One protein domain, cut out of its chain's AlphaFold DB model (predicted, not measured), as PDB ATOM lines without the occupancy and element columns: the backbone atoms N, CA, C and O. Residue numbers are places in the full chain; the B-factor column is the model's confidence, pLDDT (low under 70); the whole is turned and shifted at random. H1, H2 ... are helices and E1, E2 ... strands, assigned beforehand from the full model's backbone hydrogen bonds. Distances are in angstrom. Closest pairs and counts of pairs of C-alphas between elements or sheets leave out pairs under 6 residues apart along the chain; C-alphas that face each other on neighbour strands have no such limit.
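What this domain is: This is residues 3 to 101 of the 101 residues of an uncharacterized protein of Mollicutes bacterium (UniProt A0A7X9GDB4). One strongly twisted sheet of seven strands is folded back on itself, so that the leaf E5, E6, E3 partly faces the leaf E1, E4, E7, with E2 as the hinge. The long hairpin of E5 and E6 belongs to the first of these leaves, and only the loop at its tip, residues 66 to 71, stands free and sticks out; the short helix H1 only grazes the sheet. The printed part has 99 residues, with seven named strands E1 to E7 followed by one named helix; the class is mostly strand. The mixed sheet runs E5, E6, E3, E2, E1, E4, E7, antiparallel but for the parallel pair E6 and E3. The whole is compact, with a radius of gyration of the C-alphas of 13.5 A and spans of 40 by 29 by 23 A.

Where its parts are: Find C-alpha 3 at (57.148, 36.709, 50.703); from there E1, residues 3 to 11, runs 20.1 A and bends by 70 degrees at residue 8. Next come E2, residues 16 to 21, E3, residues 33 to 38, and E4, residues 48 to 53. Look for C-alpha 55 at (49.091, 40.607, 56.318), where E5, residues 55 to 65, begins its 29.6 A. E6, residues 72 to 81, runs 28.6 A, and E7, residues 84 to 90, runs 17.6 A. H1, residues 95 to 100, ends at C-alpha 100, (58.880, 27.699, 37.761).

How they stand to each other: Begin with E1, E2 and E3, a meander, each strand the antiparallel neighbour of the one before; N 9 and O 18 are 2.9 A apart, and N 19 and O 35 are 2.9 A apart. E4 makes this a Greek key, four strands in a row with the first the antiparallel neighbour of the fourth: N 6 and O 49 are 2.9 A apart. On E4's other side is the edge strand E7, with N 50 and O 87 2.9 A apart. Beside E3 is E6, parallel at 34 degrees, with N 36 and O 78 2.9 A apart. The edge strand E5 forms a hairpin with E6, where N 59 and O 77 are 2.8 A apart. The closest C-alphas of E4 and E6 are those of Tyr 53 and His 81, 6.0 A apart, while E5 and E7 are apart. H1 grazes the sheet with residues 97 to 98; every O i to N i+4 pair in H1 is within hydrogen-bond range.

The domain as a whole: The C-alphas of Ser 68 and Asn 85 are the two farthest apart, 41.3 A. The printed part has no cut and ends at residue 101, the chain's last. The link from E2 to E3, with 11 residues, is long. The mean pLDDT of the printed part is 87.7; residues 24 to 31 and 100 to 101 are under 70.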
ATOM      1  N   ARG A   3      56.511  36.370  51.970       86.62
ATOM      2  CA  ARG A   3      57.148  36.709  50.703       86.62
ATOM      3  C   ARG A   3      56.265  36.199  49.578       86.62
ATOM      4  O   ARG A   3      55.779  35.076  49.651       86.62
ATOM      5  N   THR A   4      56.060  37.033  48.572       89.12
ATOM      6  CA  THR A   4      55.287  36.700  47.378       89.12
ATOM      7  C   THR A   4      56.101  36.976  46.128       89.12
ATOM      8  O   THR A   4      57.098  37.716  46.158       89.12
ATOM      9  N   LEU A   5      55.663  36.365  45.039       90.12
ATOM     10  CA  LEU A   5      56.032  36.714  43.693       90.12
ATOM     11  C   LEU A   5      54.781  36.985  42.863       90.12
ATOM     12  O   LEU A   5      53.832  36.199  42.832       90.12
ATOM     13  N   VAL A   6      54.793  38.129  42.181       92.50
ATOM     14  CA  VAL A   6      53.661  38.580  41.379       92.50
ATOM     15  C   VAL A   6      54.096  39.125  40.027       92.50
ATOM     16  O   VAL A   6      55.177  39.697  39.895       92.50
ATOM     17  N   VAL A   7      53.190  39.066  39.057       94.31
ATOM     18  CA  VAL A   7      53.248  39.852  37.819       94.31
ATOM     19  C   VAL A   7      52.354  41.077  37.962       94.31
ATOM     20  O   VAL A   7      51.209  40.975  38.408       94.31
ATOM     21  N   ILE A   8      52.863  42.252  37.593       96.50
ATOM     22  CA  ILE A   8      52.114  43.509  37.700       96.50
ATOM     23  C   ILE A   8      51.150  43.651  36.524       96.50
ATOM     24  O   ILE A   8      51.553  43.995  35.417       96.50
ATOM     25  N   ASP A   9      49.858  43.464  36.776       94.94
ATOM     26  CA  ASP A   9      48.822  43.587  35.746       94.94
ATOM     27  C   ASP A   9      48.560  45.061  35.397       94.94
ATOM     28  O   ASP A   9      48.376  45.429  34.238       94.94
ATOM     29  N   THR A  10      48.451  45.929  36.409       96.19
ATOM     30  CA  THR A  10      48.110  47.349  36.227       96.19
ATOM     31  C   THR A  10      48.518  48.179  37.441       96.19
ATOM     32  O   THR A  10      48.298  47.782  38.585       96.19
ATOM     33  N   VAL A  11      49.011  49.394  37.189       96.06
ATOM     34  CA  VAL A  11      49.277  50.410  38.217       96.06
ATOM     35  C   VAL A  11      48.354  51.606  37.995       96.06
ATOM     36  O   VAL A  11      48.368  52.238  36.938       96.06
ATOM     37  N   ARG A  12      47.526  51.936  38.988       95.44
ATOM     38  CA  ARG A  12      46.679  53.136  38.951       95.44
ATOM     39  C   ARG A  12      47.458  54.372  39.393       95.44
ATOM     40  O   ARG A  12      48.378  54.295  40.199       95.44
ATOM     41  N   LYS A  13      47.002  55.547  38.940       92.00
ATOM     42  CA  LYS A  13      47.584  56.859  39.293       92.00
ATOM     43  C   LYS A  13      47.610  57.149  40.800       92.00
ATOM     44  O   LYS A  13      48.433  57.936  41.244       92.00
ATOM     45  N   ASP A  14      46.715  56.539  41.577       93.00
ATOM     46  CA  ASP A  14      46.653  56.673  43.039       93.00
ATOM     47  C   ASP A  14      47.558  55.668  43.781       93.00
ATOM     48  O   ASP A  14      47.444  55.515  44.998       93.00
ATOM     49  N   GLY A  15      48.426  54.950  43.062       93.38
ATOM     50  CA  GLY A  15      49.353  53.965  43.621       93.38
ATOM     51  C   GLY A  15      48.705  52.629  43.987       93.38
ATOM     52  O   GLY A  15      49.347  51.804  44.632       93.38
ATOM     53  N   LEU A  16      47.435  52.403  43.621       96.44
ATOM     54  CA  LEU A  16      46.814  51.085  43.741       96.44
ATOM     55  C   LEU A  16      47.303  50.185  42.605       96.44
ATOM     56  O   LEU A  16      47.142  50.510  41.427       96.44
ATOM     57  N   VAL A  17      47.850  49.039  42.977       97.50
ATOM     58  CA  VAL A  17      48.400  48.042  42.066       97.50
ATOM     59  C   VAL A  17      47.490  46.827  42.037       97.50
ATOM     60  O   VAL A  17      46.951  46.421  43.067       97.50
ATOM     61  N   PHE A  18      47.320  46.273  40.844       95.81
ATOM     62  CA  PHE A  18      46.684  44.990  40.588       95.81
ATOM     63  C   PHE A  18      47.763  44.056  40.074       95.81
ATOM     64  O   PHE A  18      48.526  44.437  39.183       95.81
ATOM     65  N   ALA A  19      47.831  42.866  40.647       95.06
ATOM     66  CA  ALA A  19      48.851  41.899  40.306       95.06
ATOM     67  C   ALA A  19      48.287  40.478  40.300       95.06
ATOM     68  O   ALA A  19      47.313  40.171  40.995       95.06
ATOM     69  N   SER A  20      48.920  39.624  39.512       92.19
ATOM     70  CA  SER A  20      48.698  38.183  39.502       92.19
ATOM     71  C   SER A  20      49.759  37.544  40.392       92.19
ATOM     72  O   SER A  20      50.940  37.698  40.104       92.19
ATOM     73  N   ASP A  21      49.360  36.909  41.490       90.50
ATOM     74  CA  ASP A  21      50.266  36.273  42.451       90.50
ATOM     75  C   ASP A  21      50.377  34.773  42.147       90.50
ATOM     76  O   ASP A  21      49.357  34.094  41.987       90.50
ATOM     77  N   TYR A  22      51.627  34.312  42.053       84.81
ATOM     78  CA  TYR A  22      52.028  32.958  41.662       84.81
ATOM     79  C   TYR A  22      52.652  32.156  42.816       84.81
ATOM     80  O   TYR A  22      53.002  31.001  42.643       84.81
ATOM     81  N   SER A  23      52.739  32.721  44.020       73.62
ATOM     82  CA  SER A  23      53.554  32.189  45.131       73.62
ATOM     83  C   SER A  23      53.104  30.841  45.697       73.62
ATOM     84  O   SER A  23      53.827  30.252  46.495       73.62
ATOM     85  N   ASP A  24      51.887  30.406  45.375       66.56
ATOM     86  CA  ASP A  24      51.287  29.152  45.853       66.56
ATOM     87  C   ASP A  24      50.791  28.295  44.675       66.56
ATOM     88  O   ASP A  24      49.885  27.476  44.816       66.56
ATOM     89  N   CYS A  25      51.342  28.516  43.474       62.22
ATOM     90  CA  CYS A  25      51.037  27.727  42.285       62.22
ATOM     91  C   CYS A  25      51.655  26.327  42.396       62.22
ATOM     92  O   CYS A  25      52.667  26.012  41.785       62.22
ATOM     93  N   ASP A  26      50.990  25.429  43.118       56.50
ATOM     94  CA  ASP A  26      51.295  23.993  43.187       56.50
ATOM     95  C   ASP A  26      50.971  23.223  41.882       56.50
ATOM     96  O   ASP A  26      50.593  22.051  41.902       56.50
ATOM     97  N   HIS A  27      51.122  23.873  40.723       50.69
ATOM     98  CA  HIS A  27      50.686  23.420  39.393       50.69
ATOM     99  C   HIS A  27      49.166  23.221  39.233       50.69
ATOM    100  O   HIS A  27      48.714  22.674  38.222       50.69
ATOM    101  N   SER A  28      48.351  23.687  40.183       49.31
ATOM    102  CA  SER A  28      46.895  23.720  40.049       49.31
ATOM    103  C   SER A  28      46.378  25.146  39.818       49.31
ATOM    104  O   SER A  28      46.942  26.134  40.283       49.31
ATOM    105  N   MET A  29      45.227  25.276  39.146       48.72
ATOM    106  CA  MET A  29      44.508  26.559  39.027       48.72
ATOM    107  C   MET A  29      44.045  27.120  40.391       48.72
ATOM    108  O   MET A  29      43.466  28.206  40.424       48.72
ATOM    109  N   ALA A  30      44.248  26.391  41.498       49.44
ATOM    110  CA  ALA A  30      43.902  26.831  42.845       49.44
ATOM    111  C   ALA A  30      44.956  27.770  43.459       49.44
ATOM    112  O   ALA A  30      44.588  28.589  44.298       49.44
ATOM    113  N   GLY A  31      46.215  27.704  43.006       58.25
ATOM    114  CA  GLY A  31      47.305  28.563  43.487       58.25
ATOM    115  C   GLY A  31      47.329  29.970  42.885       58.25
ATOM    116  O   GLY A  31      47.858  30.909  43.480       58.25
ATOM    117  N   TYR A  32      46.689  30.151  41.727       75.25
ATOM    118  CA  TYR A  32      46.602  31.448  41.064       75.25
ATOM    119  C   TYR A  32      45.613  32.373  41.782       75.25
ATOM    120  O   TYR A  32      44.397  32.135  41.804       75.25
ATOM    121  N   ARG A  33      46.121  33.486  42.315       87.00
ATOM    122  CA  ARG A  33      45.310  34.482  43.030       87.00
ATOM    123  C   ARG A  33      45.544  35.890  42.502       87.00
ATOM    124  O   ARG A  33      46.618  36.252  42.031       87.00
ATOM    125  N   LYS A  34      44.511  36.727  42.591       91.69
ATOM    126  CA  LYS A  34      44.609  38.155  42.280       91.69
ATOM    127  C   LYS A  34      45.001  38.931  43.531       91.69
ATOM    128  O   LYS A  34      44.308  38.888  44.543       91.69
ATOM    129  N   ALA A  35      46.065  39.706  43.443       93.75
ATOM    130  CA  ALA A  35      46.539  40.557  44.516       93.75
ATOM    131  C   ALA A  35      46.245  42.031  44.232       93.75
ATOM    132  O   ALA A  35      46.240  42.502  43.090       93.75
ATOM    133  N   MET A  36      46.015  42.778  45.304       96.75
ATOM    134  CA  MET A  36      46.014  44.229  45.302       96.75
ATOM    135  C   MET A  36      46.881  44.751  46.423       96.75
ATOM    136  O   MET A  36      46.842  44.226  47.528       96.75
ATOM    137  N   PHE A  37      47.578  45.847  46.182       97.06
ATOM    138  CA  PHE A  37      48.298  46.552  47.232       97.06
ATOM    139  C   PHE A  37      48.499  48.008  46.846       97.06
ATOM    140  O   PHE A  37      48.304  48.398  45.693       97.06
ATOM    141  N   ARG A  38      48.877  48.834  47.820       96.88
ATOM    142  CA  ARG A  38      49.272  50.221  47.568       96.88
ATOM    143  C   ARG A  38      50.775  50.368  47.695       96.88
ATOM    144  O   ARG A  38      51.349  49.944  48.692       96.88
ATOM    145  N   THR A  39      51.387  51.018  46.715       95.19
ATOM    146  CA  THR A  39      52.799  51.396  46.763       95.19
ATOM    147  C   THR A  39      53.036  52.707  46.017       95.19
ATOM    148  O   THR A  39      52.227  53.126  45.189       95.19
ATOM    149  N   LYS A  40      54.144  53.374  46.346       93.12
ATOM    150  CA  LYS A  40      54.681  54.513  45.587       93.12
ATOM    151  C   LYS A  40      55.872  54.114  44.716       93.12
ATOM    152  O   LYS A  40      56.394  54.961  43.997       93.12
ATOM    153  N   GLU A  41      56.297  52.855  44.799       93.19
ATOM    154  CA  GLU A  41      57.388  52.336  43.984       93.19
ATOM    155  C   GLU A  41      57.020  52.397  42.491       93.19
ATOM    156  O   GLU A  41      55.879  52.086  42.126       93.19
ATOM    157  N   PRO A  42      57.958  52.791  41.613       93.31
ATOM    158  CA  PRO A  42      57.726  52.881  40.178       93.31
ATOM    159  C   PRO A  42      57.765  51.485  39.536       93.31
ATOM    160  O   PRO A  42      58.753  51.091  38.916       93.31
ATOM    161  N   LEU A  43      56.689  50.719  39.708       95.75
ATOM    162  CA  LEU A  43      56.564  49.371  39.152       95.75
ATOM    163  C   LEU A  43      56.280  49.393  37.646       95.75
ATOM    164  O   LEU A  43      55.538  50.242  37.146       95.75
ATOM    165  N   VAL A  44      56.840  48.415  36.936       96.31
ATOM    166  CA  VAL A  44      56.624  48.214  35.498       96.31
ATOM    167  C   VAL A  44      55.466  47.239  35.286       96.31
ATOM    168  O   VAL A  44      55.460  46.151  35.852       96.31
ATOM    169  N   VAL A  45      54.482  47.630  34.474       96.50
ATOM    170  CA  VAL A  45      53.376  46.747  34.068       96.50
ATOM    171  C   VAL A  45      53.920  45.623  33.186       96.50
ATOM    172  O   VAL A  45      54.695  45.889  32.273       96.50
ATOM    173  N   GLY A  46      53.502  44.388  33.455       95.06
ATOM    174  CA  GLY A  46      53.965  43.171  32.783       95.06
ATOM    175  C   GLY A  46      55.178  42.512  33.442       95.06
ATOM    176  O   GLY A  46      55.412  41.335  33.208       95.06
ATOM    177  N   ALA A  47      55.905  43.222  34.305       95.81
ATOM    178  CA  ALA A  47      57.096  42.691  34.956       95.81
ATOM    179  C   ALA A  47      56.764  41.836  36.192       95.81
ATOM    180  O   ALA A  47      55.773  42.080  36.894       95.81
ATOM    181  N   ALA A  48      57.637  40.870  36.474       94.62
ATOM    182  CA  ALA A  48      57.608  40.024  37.656       94.62
ATOM    183  C   ALA A  48      58.419  40.649  38.801       94.62
ATOM    184  O   ALA A  48      59.576  41.046  38.634       94.62
ATOM    185  N   TYR A  49      57.827  40.695  39.991       95.19
ATOM    186  CA  TYR A  49      58.460  41.196  41.205       95.19
ATOM    187  C   TYR A  49      58.271  40.224  42.358       95.19
ATOM    188  O   TYR A  49      57.184  39.685  42.550       95.19
ATOM    189  N   SER A  50      59.301  40.099  43.191       93.88
ATOM    190  CA  SER A  50      59.172  39.539  44.531       93.88
ATOM    191  C   SER A  50      59.151  40.660  45.561       93.88
ATOM    192  O   SER A  50      59.915  41.619  45.454       93.88
ATOM    193  N   PHE A  51      58.275  40.560  46.554       95.19
ATOM    194  CA  PHE A  51      58.232  41.494  47.675       95.19
ATOM    195  C   PHE A  51      57.674  40.817  48.921       95.19
ATOM    196  O   PHE A  51      57.114  39.721  48.869       95.19
ATOM    197  N   ASP A  52      57.796  41.515  50.041       94.81
ATOM    198  CA  ASP A  52      57.276  41.065  51.317       94.81
ATOM    199  C   ASP A  52      56.038  41.863  51.725       94.81
ATOM    200  O   ASP A  52      55.973  43.074  51.510       94.81
ATOM    201  N   TYR A  53      55.089  41.212  52.393       94.69
ATOM    202  CA  TYR A  53      53.913  41.841  52.998       94.69
ATOM    203  C   TYR A  53      53.697  41.366  54.441       94.69
ATOM    204  O   TYR A  53      54.234  40.343  54.887       94.69
ATOM    205  N   GLU A  54      52.951  42.142  55.228       94.62
ATOM    206  CA  GLU A  54      52.717  41.824  56.642       94.62
ATOM    207  C   GLU A  54      51.477  40.962  56.862       94.62
ATOM    208  O   GLU A  54      51.546  39.987  57.609       94.62
ATOM    209  N   SER A  55      50.368  41.313  56.215       92.81
ATOM    210  CA  SER A  55      49.091  40.607  56.318       92.81
ATOM    211  C   SER A  55      48.291  40.723  55.023       92.81
ATOM    212  O   SER A  55      48.583  41.566  54.171       92.81
ATOM    213  N   GLU A  56      47.272  39.882  54.883       93.75
ATOM    214  CA  GLU A  56      46.389  39.845  53.721       93.75
ATOM    215  C   GLU A  56      44.918  39.823  54.141       93.75
ATOM    216  O   GLU A  56      44.560  39.144  55.101       93.75
ATOM    217  N   ASP A  57      44.076  40.550  53.404       93.88
ATOM    218  CA  ASP A  57      42.624  40.550  53.599       93.88
ATOM    219  C   ASP A  57      41.919  39.942  52.383       93.88
ATOM    220  O   ASP A  57      42.075  40.471  51.272       93.88
ATOM    221  N   PRO A  58      41.083  38.904  52.563       91.94
ATOM    222  CA  PRO A  58      40.242  38.376  51.499       91.94
ATOM    223  C   PRO A  58      39.315  39.455  50.936       91.94
ATOM    224  O   PRO A  58      38.688  40.222  51.667       91.94
ATOM    225  N   GLN A  59      39.205  39.502  49.616       92.19
ATOM    226  CA  GLN A  59      38.355  40.429  48.881       92.19
ATOM    227  C   GLN A  59      37.290  39.666  48.104       92.19
ATOM    228  O   GLN A  59      37.362  38.448  47.927       92.19
ATOM    229  N   LYS A  60      36.305  40.400  47.573       88.81
ATOM    230  CA  LYS A  60      35.358  39.815  46.621       88.81
ATOM    231  C   LYS A  60      36.147  39.169  45.464       88.81
ATOM    232  O   LYS A  60      36.946  39.883  44.842       88.81
ATOM    233  N   PRO A  61      35.913  37.876  45.161       87.56
ATOM    234  CA  PRO A  61      36.613  37.175  44.093       87.56
ATOM    235  C   PRO A  61      36.520  37.922  42.768       87.56
ATOM    236  O   PRO A  61      35.499  38.556  42.464       87.56
ATOM    237  N   PHE A  62      37.582  37.844  41.973       85.25
ATOM    238  CA  PHE A  62      37.530  38.318  40.599       85.25
ATOM    239  C   PHE A  62      36.774  37.287  39.764       85.25
ATOM    240  O   PHE A  62      37.077  36.097  39.813       85.25
ATOM    241  N   VAL A  63      35.756  37.743  39.038       86.50
ATOM    242  CA  VAL A  63      34.889  36.874  38.246       86.50
ATOM    243  C   VAL A  63      35.051  37.245  36.787       86.50
ATOM    244  O   VAL A  63      34.712  38.361  36.392       86.50
ATOM    245  N   GLU A  64      35.530  36.298  35.995       85.00
ATOM    246  CA  GLU A  64      35.691  36.458  34.558       85.00
ATOM    247  C   GLU A  64      34.764  35.497  33.825       85.00
ATOM    248  O   GLU A  64      34.695  34.308  34.132       85.00
ATOM    249  N   LYS A  65      34.031  36.004  32.837       88.19
ATOM    250  CA  LYS A  65      33.234  35.156  31.954       88.19
ATOM    251  C   LYS A  65      34.001  34.922  30.668       88.19
ATOM    252  O   LYS A  65      34.472  35.865  30.040       88.19
ATOM    253  N   SER A  66      34.056  33.662  30.252       87.19
ATOM    254  CA  SER A  66      34.505  33.288  28.912       87.19
ATOM    255  C   SER A  66      33.771  34.098  27.839       87.19
ATOM    256  O   SER A  66      32.619  34.499  28.025       87.19
ATOM    257  N   ARG A  67      34.397  34.268  26.671       85.31
ATOM    258  CA  ARG A  67      33.800  35.000  25.537       85.31
ATOM    259  C   ARG A  67      32.435  34.451  25.105       85.31
ATOM    260  O   ARG A  67      31.603  35.207  24.623       85.31
ATOM    261  N   SER A  68      32.197  33.150  25.287       89.06
ATOM    262  CA  SER A  68      30.918  32.499  24.976       89.06
ATOM    263  C   SER A  68      29.852  32.682  26.064       89.06
ATOM    264  O   SER A  68      28.706  32.288  25.866       89.06
ATOM    265  N   GLY A  69      30.227  33.215  27.232       86.44
ATOM    266  CA  GLY A  69      29.375  33.354  28.412       86.44
ATOM    267  C   GLY A  69      29.065  32.041  29.140       86.44
ATOM    268  O   GLY A  69      28.391  32.080  30.167       86.44
ATOM    269  N   LYS A  70      29.546  30.895  28.639       89.56
ATOM    270  CA  LYS A  70      29.218  29.561  29.177       89.56
ATOM    271  C   LYS A  70      30.021  29.209  30.423       89.56
ATOM    272  O   LYS A  70      29.491  28.596  31.341       89.56
ATOM    273  N   THR A  71      31.284  29.621  30.459       85.06
ATOM    274  CA  THR A  71      32.186  29.367  31.586       85.06
ATOM    275  C   THR A  71      32.397  30.646  32.378       85.06
ATOM    276  O   THR A  71      32.663  31.700  31.792       85.06
ATOM    277  N   THR A  72      32.276  30.538  33.701       88.25
ATOM    278  CA  THR A  72      32.616  31.591  34.661       88.25
ATOM    279  C   THR A  72      33.814  31.120  35.472       88.25
ATOM    280  O   THR A  72      33.733  30.098  36.146       88.25
ATOM    281  N   TYR A  73      34.909  31.860  35.394       84.75
ATOM    282  CA  TYR A  73      36.101  31.666  36.203       84.75
ATOM    283  C   TYR A  73      35.999  32.544  37.447       84.75
ATOM    284  O   TYR A  73      35.601  33.709  37.363       84.75
ATOM    285  N   MET A  74      36.324  31.976  38.606       85.62
ATOM    286  CA  MET A  74      36.339  32.685  39.881       85.62
ATOM    287  C   MET A  74      37.725  32.555  40.486       85.62
ATOM    288  O   MET A  74      38.156  31.454  40.810       85.62
ATOM    289  N   TYR A  75      38.398  33.687  40.637       85.50
ATOM    290  CA  TYR A  75      39.749  33.748  41.168       85.50
ATOM    291  C   TYR A  75      39.724  34.370  42.564       85.50
ATOM    292  O   TYR A  75      39.146  35.459  42.727       85.50
ATOM    293  N   PRO A  76      40.335  33.719  43.572       88.62
ATOM    294  CA  PRO A  76      40.548  34.330  44.874       88.62
ATOM    295  C   PRO A  76      41.235  35.682  44.718       88.62
ATOM    296  O   PRO A  76      42.088  35.871  43.845       88.62
ATOM    297  N   ARG A  77      40.843  36.646  45.550       91.12
ATOM    298  CA  ARG A  77      41.416  37.986  45.518       91.12
ATOM    299  C   ARG A  77      41.766  38.440  46.917       91.12
ATOM    300  O   ARG A  77      40.940  38.312  47.813       91.12
ATOM    301  N   TYR A  78      42.945  39.024  47.072       93.25
ATOM    302  CA  TYR A  78      43.451  39.495  48.354       93.25
ATOM    303  C   TYR A  78      43.963  40.926  48.252       93.25
ATOM    304  O   TYR A  78      44.380  41.385  47.186       93.25
ATOM    305  N   PHE A  79      43.913  41.639  49.372       95.56
ATOM    306  CA  PHE A  79      44.611  42.903  49.550       95.56
ATOM    307  C   PHE A  79      45.809  42.691  50.479       95.56
ATOM    308  O   PHE A  79      45.620  42.244  51.607       95.56
ATOM    309  N   TYR A  80      47.019  43.011  50.023       96.19
ATOM    310  CA  TYR A  80      48.248  42.889  50.806       96.19
ATOM    311  C   TYR A  80      48.573  44.194  51.519       96.19
ATOM    312  O   TYR A  80      48.720  45.261  50.911       96.19
ATOM    313  N   HIS A  81      48.707  44.091  52.838       95.81
ATOM    314  CA  HIS A  81      49.027  45.202  53.717       95.81
ATOM    315  C   HIS A  81      50.530  45.326  53.925       95.81
ATOM    316  O   HIS A  81      51.228  44.344  54.180       95.81
ATOM    317  N   LYS A  82      51.002  46.576  53.888       94.38
ATOM    318  CA  LYS A  82      52.395  46.970  54.151       94.38
ATOM    319  C   LYS A  82      53.413  46.177  53.323       94.38
ATOM    320  O   LYS A  82      54.245  45.446  53.854       94.38
ATOM    321  N   VAL A  83      53.334  46.365  52.009       95.75
ATOM    322  CA  VAL A  83      54.292  45.806  51.052       95.75
ATOM    323  C   VAL A  83      55.646  46.522  51.123       95.75
ATOM    324  O   VAL A  83      55.693  47.747  51.264       95.75
ATOM    325  N   ARG A  84      56.747  45.771  51.042       95.56
ATOM    326  CA  ARG A  84      58.130  46.280  51.115       95.56
ATOM    327  C   ARG A  84      59.119  45.340  50.424       95.56
ATOM    328  O   ARG A  84      58.764  44.224  50.072       95.56
ATOM    329  N   ASN A  85      60.369  45.785  50.282       95.62
ATOM    330  CA  ASN A  85      61.480  44.989  49.740       95.62
ATOM    331  C   ASN A  85      61.242  44.488  48.303       95.62
ATOM    332  O   ASN A  85      61.492  43.328  47.983       95.62
ATOM    333  N   PHE A  86      60.751  45.372  47.431       96.00
ATOM    334  CA  PHE A  86      60.526  45.047  46.026       96.00
ATOM    335  C   PHE A  86      61.834  44.665  45.327       96.00
ATOM    336  O   PHE A  86      62.791  45.435  45.300       96.00
ATOM    337  N   THR A  87      61.835  43.487  44.718       96.00
ATOM    338  CA  THR A  87      62.919  42.951  43.900       96.00
ATOM    339  C   THR A  87      62.355  42.647  42.520       96.00
ATOM    340  O   THR A  87      61.451  41.824  42.399       96.00
ATOM    341  N   LEU A  88      62.858  43.327  41.489       96.06
ATOM    342  CA  LEU A  88      62.533  43.005  40.099       96.06
ATOM    343  C   LEU A  88      63.169  41.656  39.751       96.06
ATOM    344  O   LEU A  88      64.381  41.506  39.905       96.06
ATOM    345  N   ILE A  89      62.354  40.705  39.306       94.00
ATOM    346  CA  ILE A  89      62.799  39.369  38.894       94.00
ATOM    347  C   ILE A  89      63.043  39.362  37.390       94.00
ATOM    348  O   ILE A  89      64.159  39.107  36.952       94.00
ATOM    349  N   ASP A  90      62.020  39.737  36.622       94.31
ATOM    350  CA  ASP A  90      62.087  39.842  35.167       94.31
ATOM    351  C   ASP A  90      61.171  40.974  34.685       94.31
ATOM    352  O   ASP A  90      60.128  41.243  35.283       94.31
ATOM    353  N   ARG A  91      61.565  41.671  33.620       95.12
ATOM    354  CA  ARG A  91      60.735  42.700  32.979       95.12
ATOM    355  C   ARG A  91      59.713  42.112  32.016       95.12
ATOM    356  O   ARG A  91      58.671  42.730  31.821       95.12
ATOM    357  N   GLU A  92      60.026  40.965  31.432       93.31
ATOM    358  CA  GLU A  92      59.237  40.291  30.407       93.31
ATOM    359  C   GLU A  92      59.221  38.785  30.720       93.31
ATOM    360  O   GLU A  92      59.806  37.999  29.978       93.31
ATOM    361  N   PRO A  93      58.593  38.377  31.845       89.75
ATOM    362  CA  PRO A  93      58.564  36.980  32.255       89.75
ATOM    363  C   PRO A  93      57.881  36.123  31.183       89.75
ATOM    364  O   PRO A  93      56.759  36.422  30.756       89.75
ATOM    365  N   ASP A  94      58.551  35.057  30.753       87.00
ATOM    366  CA  ASP A  94      57.969  34.068  29.855       87.00
ATOM    367  C   ASP A  94      57.135  33.028  30.622       87.00
ATOM    368  O   ASP A  94      57.042  33.036  31.850       87.00
ATOM    369  N   ALA A  95      56.447  32.158  29.881       78.56
ATOM    370  CA  ALA A  95      55.578  31.157  30.485       78.56
ATOM    371  C   ALA A  95      56.358  30.146  31.336       78.56
ATOM    372  O   ALA A  95      55.826  29.702  32.348       78.56
ATOM    373  N   ASP A  96      57.589  29.812  30.942       79.62
ATOM    374  CA  ASP A  96      58.424  28.850  31.659       79.62
ATOM    375  C   ASP A  96      58.820  29.424  33.019       79.62
ATOM    376  O   ASP A  96      58.596  28.784  34.045       79.62
ATOM    377  N   LEU A  97      59.257  30.688  33.049       78.94
ATOM    378  CA  LEU A  97      59.509  31.401  34.290       78.94
ATOM    379  C   LEU A  97      58.250  31.415  35.160       78.94
ATOM    380  O   LEU A  97      58.322  31.045  36.315       78.94
ATOM    381  N   LEU A  98      57.079  31.776  34.632       74.81
ATOM    382  CA  LEU A  98      55.845  31.829  35.434       74.81
ATOM    383  C   LEU A  98      55.365  30.474  35.978       74.81
ATOM    384  O   LEU A  98      54.542  30.467  36.891       74.81
ATOM    385  N   LEU A  99      55.821  29.360  35.403       70.81
ATOM    386  CA  LEU A  99      55.524  28.005  35.877       70.81
ATOM    387  C   LEU A  99      56.554  27.505  36.899       70.81
ATOM    388  O   LEU A  99      56.203  26.681  37.738       70.81
ATOM    389  N   ASP A 100      57.789  28.004  36.826       66.31
ATOM    390  CA  ASP A 100      58.880  27.699  37.761       66.31
ATOM    391  C   ASP A 100      58.833  28.544  39.055       66.31
ATOM    392  O   ASP A 100      59.648  28.336  39.963       66.31
ATOM    393  N   LEU A 101      57.914  29.513  39.130       62.81
ATOM    394  CA  LEU A 101      57.723  30.452  40.244       62.81
ATOM    395  C   LEU A 101      56.624  30.013  41.213       62.81
ATOM    396  O   LEU A 101      56.858  30.211  42.430       62.81
TER     397      LEU A 101